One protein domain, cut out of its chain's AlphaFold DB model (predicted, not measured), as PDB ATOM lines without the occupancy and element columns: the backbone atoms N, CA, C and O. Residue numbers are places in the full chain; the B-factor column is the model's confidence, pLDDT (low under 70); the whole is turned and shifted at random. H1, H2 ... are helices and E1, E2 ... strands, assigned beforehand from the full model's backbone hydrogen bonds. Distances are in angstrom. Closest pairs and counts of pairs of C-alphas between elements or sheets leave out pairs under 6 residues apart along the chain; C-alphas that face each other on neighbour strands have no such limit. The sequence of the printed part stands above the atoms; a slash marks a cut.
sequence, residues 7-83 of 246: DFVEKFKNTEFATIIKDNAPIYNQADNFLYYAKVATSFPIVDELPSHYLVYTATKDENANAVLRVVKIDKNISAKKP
ATOM      1  N   ASP A   7      30.579 -28.236  32.338       89.94
ATOM      2  CA  ASP A   7      31.117 -28.324  30.982       89.94
ATOM      3  C   ASP A   7      31.519 -29.768  30.655       89.94
ATOM      4  O   ASP A   7      31.290 -30.270  29.550       89.94
ATOM      5  N   PHE A   8      32.074 -30.483  31.638       92.25
ATOM      6  CA  PHE A   8      32.333 -31.915  31.553       92.25
ATOM      7  C   PHE A   8      31.034 -32.693  31.335       92.25
ATOM      8  O   PHE A   8      30.958 -33.550  30.449       92.25
ATOM      9  N   VAL A   9      30.005 -32.414  32.141       92.19
ATOM     10  CA  VAL A   9      28.712 -33.109  32.056       92.19
ATOM     11  C   VAL A   9      28.037 -32.856  30.708       92.19
ATOM     12  O   VAL A   9      27.480 -33.790  30.127       92.19
ATOM     13  N   GLU A  10      28.101 -31.634  30.183       88.69
ATOM     14  CA  GLU A  10      27.509 -31.275  28.892       88.69
ATOM     15  C   GLU A  10      28.127 -32.073  27.736       88.69
ATOM     16  O   GLU A  10      27.395 -32.648  26.923       88.69
ATOM     17  N   LYS A  11      29.458 -32.233  27.730       85.00
ATOM     18  CA  LYS A  11      30.162 -33.070  26.742       85.00
ATOM     19  C   LYS A  11      29.705 -34.529  26.755       85.00
ATOM     20  O   LYS A  11      29.713 -35.174  25.714       85.00
ATOM     21  N   PHE A  12      29.300 -35.057  27.911       87.31
ATOM     22  CA  PHE A  12      28.821 -36.438  28.040       87.31
ATOM     23  C   PHE A  12      27.342 -36.602  27.674       87.31
ATOM     24  O   PHE A  12      26.937 -37.694  27.288       87.31
ATOM     25  N   LYS A  13      26.521 -35.554  27.800       86.50
ATOM     26  CA  LYS A  13      25.085 -35.629  27.483       86.50
ATOM     27  C   LYS A  13      24.800 -35.589  25.982       86.50
ATOM     28  O   LYS A  13      23.873 -36.255  25.538       86.50
ATOM     29  N   ASN A  14      25.594 -34.840  25.218       80.50
ATOM     30  CA  ASN A  14      25.320 -34.528  23.809       80.50
ATOM     31  C   ASN A  14      26.203 -35.317  22.825       80.50
ATOM     32  O   ASN A  14      26.532 -34.828  21.749       80.50
ATOM     33  N   THR A  15      26.624 -36.524  23.202       88.75
ATOM     34  CA  THR A  15      27.582 -37.333  22.435       88.75
ATOM     35  C   THR A  15      27.041 -38.728  22.159       88.75
ATOM     36  O   THR A  15      26.249 -39.289  22.920       88.75
ATOM     37  N   GLU A  16      27.500 -39.306  21.059       95.06
ATOM     38  CA  GLU A  16      27.346 -40.727  20.803       95.06
ATOM     39  C   GLU A  16      28.408 -41.500  21.586       95.06
ATOM     40  O   GLU A  16      29.490 -40.996  21.872       95.06
ATOM     41  N   PHE A  17      28.117 -42.749  21.932       97.00
ATOM     42  CA  PHE A  17      29.035 -43.553  22.730       97.00
ATOM     43  C   PHE A  17      29.630 -44.679  21.902       97.00
ATOM     44  O   PHE A  17      28.917 -45.382  21.187       97.00
ATOM     45  N   ALA A  18      30.925 -44.920  22.067       97.81
ATOM     46  CA  ALA A  18      31.541 -46.183  21.700       97.81
ATOM     47  C   ALA A  18      31.557 -47.082  22.935       97.81
ATOM     48  O   ALA A  18      31.917 -46.649  24.029       97.81
ATOM     49  N   THR A  19      31.153 -48.337  22.779       98.31
ATOM     50  CA  THR A  19      31.141 -49.335  23.845       98.31
ATOM     51  C   THR A  19      32.141 -50.442  23.555       98.31
ATOM     52  O   THR A  19      32.331 -50.846  22.406       98.31
ATOM     53  N   ILE A  20      32.793 -50.930  24.602       98.56
ATOM     54  CA  ILE A  20      33.709 -52.061  24.529       98.56
ATOM     55  C   ILE A  20      32.909 -53.351  24.346       98.56
ATOM     56  O   ILE A  20      31.957 -53.618  25.082       98.56
ATOM     57  N   ILE A  21      33.327 -54.154  23.367       98.19
ATOM     58  CA  ILE A  21      32.699 -55.428  22.977       98.19
ATOM     59  C   ILE A  21      33.654 -56.620  23.079       98.19
ATOM     60  O   ILE A  21      33.306 -57.703  22.624       98.19
ATOM     61  N   LYS A  22      34.846 -56.411  23.643       98.12
ATOM     62  CA  LYS A  22      35.831 -57.445  23.970       98.12
ATOM     63  C   LYS A  22      36.177 -57.341  25.451       98.12
ATOM     64  O   LYS A  22      36.461 -56.239  25.919       98.12
ATOM     65  N   ASP A  23      36.132 -58.439  26.199       97.56
ATOM     66  CA  ASP A  23      36.398 -58.359  27.638       97.56
ATOM     67  C   ASP A  23      37.891 -58.165  27.919       97.56
ATOM     68  O   ASP A  23      38.750 -58.646  27.181       97.56
ATOM     69  N   ASN A  24      38.203 -57.442  29.000       96.62
ATOM     70  CA  ASN A  24      39.576 -57.089  29.383       96.62
ATOM     71  C   ASN A  24      40.360 -56.434  28.230       96.62
ATOM     72  O   ASN A  24      41.528 -56.740  27.994       96.62
ATOM     73  N   ALA A  25      39.710 -55.532  27.495       96.94
ATOM     74  CA  ALA A  25      40.326 -54.783  26.411       96.94
ATOM     75  C   ALA A  25      41.330 -53.760  26.975       96.94
ATOM     76  O   ALA A  25      40.930 -52.907  27.773       96.94
ATOM     77  N   PRO A  26      42.620 -53.809  26.603       95.88
ATOM     78  CA  PRO A  26      43.590 -52.829  27.072       95.88
ATOM     79  C   PRO A  26      43.340 -51.471  26.409       95.88
ATOM     80  O   PRO A  26      43.164 -51.382  25.193       95.88
ATOM     81  N   ILE A  27      43.331 -50.416  27.219       94.69
ATOM     82  CA  ILE A  27      43.203 -49.029  26.772       94.69
ATOM     83  C   ILE A  27      44.557 -48.345  26.922       94.69
ATOM     84  O   ILE A  27      45.208 -48.466  27.962       94.69
ATOM     85  N   TYR A  28      44.953 -47.603  25.893       92.88
ATOM     86  CA  TYR A  28      46.225 -46.891  25.815       92.88
ATOM     87  C   TYR A  28      45.984 -45.396  25.612       92.88
ATOM     88  O   TYR A  28      44.939 -44.987  25.102       92.88
ATOM     89  N   ASN A  29      46.945 -44.567  26.011       88.50
ATOM     90  CA  ASN A  29      46.950 -43.158  25.620       88.50
ATOM     91  C   ASN A  29      47.548 -42.962  24.214       88.50
ATOM     92  O   ASN A  29      47.948 -43.918  23.561       88.50
ATOM     93  N   GLN A  30      47.615 -41.715  23.739       83.94
ATOM     94  CA  GLN A  30      48.163 -41.398  22.409       83.94
ATOM     95  C   GLN A  30      49.669 -41.670  22.257       83.94
ATOM     96  O   GLN A  30      50.163 -41.688  21.138       83.94
ATOM     97  N   ALA A  31      50.390 -41.873  23.362       88.69
ATOM     98  CA  ALA A  31      51.799 -42.264  23.372       88.69
ATOM     99  C   ALA A  31      51.972 -43.787  23.548       88.69
ATOM    100  O   ALA A  31      53.032 -44.230  23.981       88.69
ATOM    101  N   ASP A  32      50.913 -44.568  23.299       88.38
ATOM    102  CA  ASP A  32      50.854 -46.030  23.439       88.38
ATOM    103  C   ASP A  32      51.194 -46.566  24.843       88.38
ATOM    104  O   ASP A  32      51.458 -47.753  25.038       88.38
ATOM    105  N   ASN A  33      51.108 -45.716  25.868       91.06
ATOM    106  CA  ASN A  33      51.243 -46.156  27.251       91.06
ATOM    107  C   ASN A  33      49.921 -46.751  27.741       91.06
ATOM    108  O   ASN A  33      48.859 -46.134  27.605       91.06
ATOM    109  N   PHE A  34      49.996 -47.937  28.344       93.88
ATOM    110  CA  PHE A  34      48.849 -48.614  28.944       93.88
ATOM    111  C   PHE A  34      48.224 -47.768  30.060       93.88
ATOM    112  O   PHE A  34      48.928 -47.219  30.908       93.88
ATOM    113  N   LEU A  35      46.893 -47.704  30.076       92.00
ATOM    114  CA  LEU A  35      46.118 -47.019  31.105       92.00
ATOM    115  C   LEU A  35      45.427 -48.017  32.034       92.00
ATOM    116  O   LEU A  35      45.649 -48.000  33.243       92.00
ATOM    117  N   TYR A  36      44.558 -48.862  31.480       93.44
ATOM    118  CA  TYR A  36      43.777 -49.845  32.227       93.44
ATOM    119  C   TYR A  36      43.117 -50.851  31.278       93.44
ATOM    120  O   TYR A  36      43.060 -50.651  30.064       93.44
ATOM    121  N   TYR A  37      42.569 -51.925  31.846       95.81
ATOM    122  CA  TYR A  37      41.675 -52.834  31.136       95.81
ATOM    123  C   TYR A  37      40.229 -52.356  31.243       95.81
ATOM    124  O   TYR A  37      39.718 -52.141  32.342       95.81
ATOM    125  N   ALA A  38      39.557 -52.223  30.105       96.75
ATOM    126  CA  ALA A  38      38.130 -51.977  30.029       96.75
ATOM    127  C   ALA A  38      37.368 -53.295  29.837       96.75
ATOM    128  O   ALA A  38      37.782 -54.195  29.108       96.75
ATOM    129  N   LYS A  39      36.227 -53.403  30.510       97.75
ATOM    130  CA  LYS A  39      35.322 -54.553  30.436       97.75
ATOM    131  C   LYS A  39      34.262 -54.324  29.358       97.75
ATOM    132  O   LYS A  39      33.941 -53.166  29.069       97.75
ATOM    133  N   VAL A  40      33.675 -55.397  28.817       98.31
ATOM    134  CA  VAL A  40      32.467 -55.287  27.970       98.31
ATOM    135  C   VAL A  40      31.435 -54.376  28.643       98.31
ATOM    136  O   VAL A  40      31.297 -54.418  29.866       98.31
ATOM    137  N   ALA A  41      30.739 -53.564  27.840       97.44
ATOM    138  CA  ALA A  41      29.783 -52.520  28.235       97.44
ATOM    139  C   ALA A  41      30.377 -51.205  28.766       97.44
ATOM    140  O   ALA A  41      29.638 -50.220  28.899       97.44
ATOM    141  N   THR A  42      31.692 -51.132  29.005       97.75
ATOM    142  CA  THR A  42      32.356 -49.846  29.276       97.75
ATOM    143  C   THR A  42      32.132 -48.927  28.079       97.75
ATOM    144  O   THR A  42      32.340 -49.347  26.943       97.75
ATOM    145  N   SER A  43      31.637 -47.713  28.313       96.12
ATOM    146  CA  SER A  43      31.209 -46.801  27.249       96.12
ATOM    147  C   SER A  43      31.934 -45.466  27.364       96.12
ATOM    148  O   SER A  43      32.056 -44.929  28.464       96.12
ATOM    149  N   PHE A  44      32.385 -44.939  26.231       95.88
ATOM    150  CA  PHE A  44      33.150 -43.702  26.130       95.88
ATOM    151  C   PHE A  44      32.475 -42.743  25.145       95.88
ATOM    152  O   PHE A  44      32.050 -43.202  24.081       95.88
ATOM    153  N   PRO A  45      32.380 -41.438  25.458       96.12
ATOM    154  CA  PRO A  45      31.972 -40.421  24.493       96.12
ATOM    155  C   PRO A  45      32.846 -40.441  23.246       96.12
ATOM    156  O   PRO A  45      34.074 -40.431  23.363       96.12
ATOM    157  N   ILE A  46      32.230 -40.434  22.071       96.81
ATOM    158  CA  ILE A  46      32.932 -40.319  20.798       96.81
ATOM    159  C   ILE A  46      33.276 -38.848  20.564       96.81
ATOM    160  O   ILE A  46      32.426 -37.964  20.656       96.81
ATOM    161  N   VAL A  47      34.547 -38.609  20.262       95.56
ATOM    162  CA  VAL A  47      35.077 -37.324  19.795       95.56
ATOM    163  C   VAL A  47      35.073 -37.293  18.274       95.56
ATOM    164  O   VAL A  47      34.633 -36.313  17.685       95.56
ATOM    165  N   ASP A  48      35.557 -38.371  17.655       95.88
ATOM    166  CA  ASP A  48      35.603 -38.524  16.205       95.88
ATOM    167  C   ASP A  48      35.555 -40.010  15.815       95.88
ATOM    168  O   ASP A  48      35.948 -40.897  16.586       95.88
ATOM    169  N   GLU A  49      35.083 -40.285  14.605       97.31
ATOM    170  CA  GLU A  49      34.965 -41.624  14.046       97.31
ATOM    171  C   GLU A  49      35.835 -41.764  12.794       97.31
ATOM    172  O   GLU A  49      35.532 -41.239  11.726       97.31
ATOM    173  N   LEU A  50      36.898 -42.560  12.908       96.62
ATOM    174  CA  LEU A  50      37.823 -42.848  11.818       96.62
ATOM    175  C   LEU A  50      37.565 -44.258  11.250       96.62
ATOM    176  O   LEU A  50      36.870 -45.073  11.877       96.62
ATOM    177  N   PRO A  51      38.104 -44.605  10.063       97.00
ATOM    178  CA  PRO A  51      37.809 -45.889   9.424       97.00
ATOM    179  C   PRO A  51      38.123 -47.120  10.291       97.00
ATOM    180  O   PRO A  51      37.327 -48.054  10.325       97.00
ATOM    181  N   SER A  52      39.238 -47.112  11.030       96.31
ATOM    182  CA  SER A  52      39.698 -48.256  11.839       96.31
ATOM    183  C   SER A  52      39.440 -48.133  13.344       96.31
ATOM    184  O   SER A  52      39.554 -49.118  14.071       96.31
ATOM    185  N   HIS A  53      39.114 -46.943  13.842       96.94
ATOM    186  CA  HIS A  53      39.038 -46.678  15.278       96.94
ATOM    187  C   HIS A  53      38.141 -45.486  15.598       96.94
ATOM    188  O   HIS A  53      37.851 -44.661  14.734       96.94
ATOM    189  N   TYR A  54      37.743 -45.382  16.859       97.31
ATOM    190  CA  TYR A  54      37.138 -44.180  17.416       97.31
ATOM    191  C   TYR A  54      38.195 -43.385  18.185       97.31
ATOM    192  O   TYR A  54      39.048 -43.969  18.865       97.31
ATOM    193  N   LEU A  55      38.113 -42.060  18.109       96.50
ATOM    194  CA  LEU A  55      38.697 -41.180  19.113       96.50
ATOM    195  C   LEU A  55      37.636 -40.946  20.178       96.50
ATOM    196  O   LEU A  55      36.518 -40.546  19.862       96.50
ATOM    197  N   VAL A  56      37.970 -41.218  21.434       96.19
ATOM    198  CA  VAL A  56      37.015 -41.138  22.539       96.19
ATOM    199  C   VAL A  56      37.581 -40.384  23.723       96.19
ATOM    200  O   VAL A  56      38.797 -40.343  23.929       96.19
ATOM    201  N   TYR A  57      36.696 -39.826  24.542       94.62
ATOM    202  CA  TYR A  57      37.090 -39.284  25.832       94.62
ATOM    203  C   TYR A  57      37.202 -40.385  26.892       94.62
ATOM    204  O   TYR A  57      36.249 -41.112  27.164       94.62
ATOM    205  N   THR A  58      38.352 -40.441  27.565       92.38
ATOM    206  CA  THR A  58      38.511 -41.046  28.896       92.38
ATOM    207  C   THR A  58      38.750 -39.943  29.924       92.38
ATOM    208  O   THR A  58      39.191 -38.847  29.579       92.38
ATOM    209  N   ALA A  59      38.495 -40.226  31.198       91.19
ATOM    210  CA  ALA A  59      38.777 -39.302  32.289       91.19
ATOM    211  C   ALA A  59      39.979 -39.773  33.116       91.19
ATOM    212  O   ALA A  59      40.084 -40.950  33.465       91.19
ATOM    213  N   THR A  60      40.866 -38.841  33.451       89.88
ATOM    214  CA  THR A  60      41.929 -39.009  34.452       89.88
ATOM    215  C   THR A  60      41.691 -38.058  35.613       89.88
ATOM    216  O   THR A  60      40.984 -37.068  35.456       89.88
ATOM    217  N   LYS A  61      42.279 -38.337  36.774       93.56
ATOM    218  CA  LYS A  61      42.172 -37.470  37.949       93.56
ATOM    219  C   LYS A  61      43.400 -36.559  38.030       93.56
ATOM    220  O   LYS A  61      44.509 -37.080  37.940       93.56
ATOM    221  N   ASP A  62      43.208 -35.253  38.184       93.25
ATOM    222  CA  ASP A  62      44.306 -34.322  38.477       93.25
ATOM    223  C   ASP A  62      44.670 -34.292  39.977       93.25
ATOM    224  O   ASP A  62      44.117 -35.037  40.795       93.25
ATOM    225  N   GLU A  63      45.624 -33.431  40.335       95.75
ATOM    226  CA  GLU A  63      46.105 -33.239  41.710       95.75
ATOM    227  C   GLU A  63      45.019 -32.700  42.656       95.75
ATOM    228  O   GLU A  63      45.031 -33.004  43.847       95.75
ATOM    229  N   ASN A  64      44.026 -31.988  42.114       95.56
ATOM    230  CA  ASN A  64      42.894 -31.416  42.845       95.56
ATOM    231  C   ASN A  64      41.672 -32.348  42.873       95.56
ATOM    232  O   ASN A  64      40.581 -31.946  43.272       95.56
ATOM    233  N   ALA A  65      41.843 -33.603  42.455       95.19
ATOM    234  CA  ALA A  65      40.782 -34.591  42.328       95.19
ATOM    235  C   ALA A  65      39.677 -34.240  41.316       95.19
ATOM    236  O   ALA A  65      38.619 -34.872  41.348       95.19
ATOM    237  N   ASN A  66      39.914 -33.320  40.382       96.44
ATOM    238  CA  ASN A  66      39.003 -33.047  39.276       96.44
ATOM    239  C   ASN A  66      39.230 -34.037  38.129       96.44
ATOM    240  O   ASN A  66      40.330 -34.552  37.904       96.44
ATOM    241  N   ALA A  67      38.156 -34.342  37.410       94.81
ATOM    242  CA  ALA A  67      38.180 -35.190  36.237       94.81
ATOM    243  C   ALA A  67      38.643 -34.367  35.037       94.81
ATOM    244  O   ALA A  67      37.996 -33.407  34.632       94.81
ATOM    245  N   VAL A  68      39.741 -34.787  34.422       92.69
ATOM    246  CA  VAL A  68      40.265 -34.154  33.218       92.69
ATOM    247  C   VAL A  68      40.127 -35.109  32.050       92.69
ATOM    248  O   VAL A  68      40.581 -36.256  32.108       92.69
ATOM    249  N   LEU A  69      39.496 -34.627  30.980       92.38
ATOM    250  CA  LEU A  69      39.320 -35.402  29.762       92.38
ATOM    251  C   LEU A  69      40.650 -35.594  29.038       92.38
ATOM    252  O   LEU A  69      41.496 -34.699  28.953       92.38
ATOM    253  N   ARG A  70      40.824 -36.795  28.502       91.44
ATOM    254  CA  ARG A  70      41.916 -37.185  27.620       91.44
ATOM    255  C   ARG A  70      41.309 -37.866  26.410       91.44
ATOM    256  O   ARG A  70      40.388 -38.668  26.555       91.44
ATOM    257  N   VAL A  71      41.826 -37.548  25.232       94.00
ATOM    258  CA  VAL A  71      41.439 -38.243  24.005       94.00
ATOM    259  C   VAL A  71      42.301 -39.488  23.874       94.00
ATOM    260  O   VAL A  71      43.527 -39.404  23.930       94.00
ATOM    261  N   VAL A  72      41.662 -40.638  23.700       95.56
ATOM    262  CA  VAL A  72      42.326 -41.919  23.447       95.56
ATOM    263  C   VAL A  72      41.756 -42.570  22.199       95.56
ATOM    264  O   VAL A  72      40.627 -42.294  21.794       95.56
ATOM    265  N   LYS A  73      42.555 -43.438  21.585       95.50
ATOM    266  CA  LYS A  73      42.158 -44.237  20.430       95.50
ATOM    267  C   LYS A  73      41.650 -45.596  20.904       95.50
ATOM    268  O   LYS A  73      42.338 -46.272  21.665       95.50
ATOM    269  N   ILE A  74      40.491 -46.021  20.403       96.50
ATOM    270  CA  ILE A  74      39.975 -47.382  20.604       96.50
ATOM    271  C   ILE A  74      39.631 -48.037  19.266       96.50
ATOM    272  O   ILE A  74      38.921 -47.477  18.434       96.50
ATOM    273  N   ASP A  75      40.164 -49.231  19.042       96.50
ATOM    274  CA  ASP A  75      40.030 -49.942  17.771       96.50
ATOM    275  C   ASP A  75      38.600 -50.491  17.568       96.50
ATOM    276  O   ASP A  75      37.969 -50.988  18.511       96.50
ATOM    277  N   LYS A  76      38.075 -50.424  16.336       97.25
ATOM    278  CA  LYS A  76      36.734 -50.936  15.979       97.25
ATOM    279  C   LYS A  76      36.626 -52.471  16.054       97.25
ATOM    280  O   LYS A  76      35.529 -53.022  16.065       97.25
ATOM    281  N   ASN A  77      37.738 -53.194  16.169       96.38
ATOM    282  CA  ASN A  77      37.736 -54.636  16.420       96.38
ATOM    283  C   ASN A  77      37.300 -54.976  17.854       96.38
ATOM    284  O   ASN A  77      36.665 -56.015  18.068       96.38
ATOM    285  N   ILE A  78      37.610 -54.104  18.822       97.12
ATOM    286  CA  ILE A  78      37.328 -54.289  20.260       97.12
ATOM    287  C   ILE A  78      36.199 -53.393  20.781       97.12
ATOM    288  O   ILE A  78      35.791 -53.523  21.936       97.12
ATOM    289  N   SER A  79      35.695 -52.485  19.946       98.12
ATOM    290  CA  SER A  79      34.651 -51.523  20.292       98.12
ATOM    291  C   SER A  79      33.646 -51.352  19.156       98.12
ATOM    292  O   SER A  79      33.929 -51.681  18.009       98.12
ATOM    293  N   ALA A  80      32.463 -50.839  19.468       98.06
ATOM    294  CA  ALA A  80      31.467 -50.465  18.472       98.06
ATOM    295  C   ALA A  80      30.645 -49.274  18.957       98.06
ATOM    296  O   ALA A  80      30.526 -49.028  20.157       98.06
ATOM    297  N   LYS A  81      30.038 -48.551  18.021       97.62
ATOM    298  CA  LYS A  81      29.084 -47.486  18.324       97.62
ATOM    299  C   LYS A  81      27.828 -48.055  19.001       97.62
ATOM    300  O   LYS A  81      27.266 -49.049  18.541       97.62
ATOM    301  N   LYS A  82      27.408 -47.446  20.109       96.44
ATOM    302  CA  LYS A  82      26.252 -47.834  20.930       96.44
ATOM    303  C   LYS A  82      25.035 -46.959  20.569       96.44
ATOM    304  O   LYS A  82      25.200 -45.745  20.484       96.44
ATOM    305  N   PRO A  83      23.818 -47.525  20.436       97.00
ATOM    306  CA  PRO A  83      23.478 -48.936  20.609       97.00
ATOM    307  C   PRO A  83      23.866 -49.802  19.408       97.00
ATOM    308  O   PRO A  83      23.637 -49.450  18.254       97.00
TER     309      PRO A  83
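AT A GLANCE: This is residues 7 to 83 of the 246 residues of an uncharacterized protein of Sulfurovum sp. bin170 (UniProt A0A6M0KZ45). A strongly twisted sheet of five strands folds back on itself, the leaf E6 E5 facing the leaf E1 E7 with E4 as the hinge, while a small separate hairpin, E2 and E3, packs on E6 through E2. The long hairpin E5 and E6 makes much of the longest axis, and the short helix H1 is over E5. The printed part has 77 residues, with one named helix followed by seven named strands. The larger sheet runs E6 E5 E4 E1 E7, antiparallel throughout, and the class is mostly strand. The whole is compact, with a radius of gyration of the C-alphas of 12.1 A and spans of 35 by 28 by 20 A.

IN THESE COORDINATES: Find C-alpha 7 at (31.117, -28.324, 30.982); from there H1 runs through residues 7 to 13, 10.1 A long. Next come E1, residues 17 to 20, 9.9 A; E2, residues 25 to 28, 9.9 A; and E3, residues 34 to 38, 11.3 A. E4, residues 43 to 49, spans 14.7 A. At C-alpha 53, (39.038, -46.678, 15.278), begins E5, residues 53 to 61, 24.7 A. E6, residues 67 to 75, spans 23.7 A and bends by 50 degrees at residue 71. E7, residues 79 to 82, spans 9.2 A and ends at C-alpha 82, (26.252, -47.834, 20.930).

HOW THE PARTS SIT: Begin at H1, which is on the larger sheet at a height over the sheet of 9.2 A. It only just lies over E5 alone, with 4 of its C-alphas falling on E5 and 2 on E6, and runs slantwise to the strands, at 42 degrees to E5 on the local plane. Every O i to N i+4 pair in H1 is within hydrogen-bond range. E1 is antiparallel to E7, with N 19 and O 80 at 2.8 A. E2 and E3 form a hairpin, with N 27 and O 36 at 2.9 A. The closest C-alphas of E2 and E6 are those of Tyr 28 and Val 72, 6.7 A apart. E4, E5 and E6 make a meander, each strand the antiparallel neighbour of the one before. E4 is staggered: its residues 43 to 45 pair with E1, where N 44 and O 18 are 2.8 A apart, and 46 to 49 with E5, where N 55 and O 48 are 2.9 A apart. Between E5 and E6, look at N 58 and O 70, 2.9 A. Among the pairs that are apart are E1 and E6.

THE WHOLE: The two C-alphas farthest apart are those of Pro 51 and Asn 64, at 36.8 A. The printed part has no cut, and its links between named elements are tight. The mean pLDDT of the printed part is 94.4, and no printed residue is under 70 in this model.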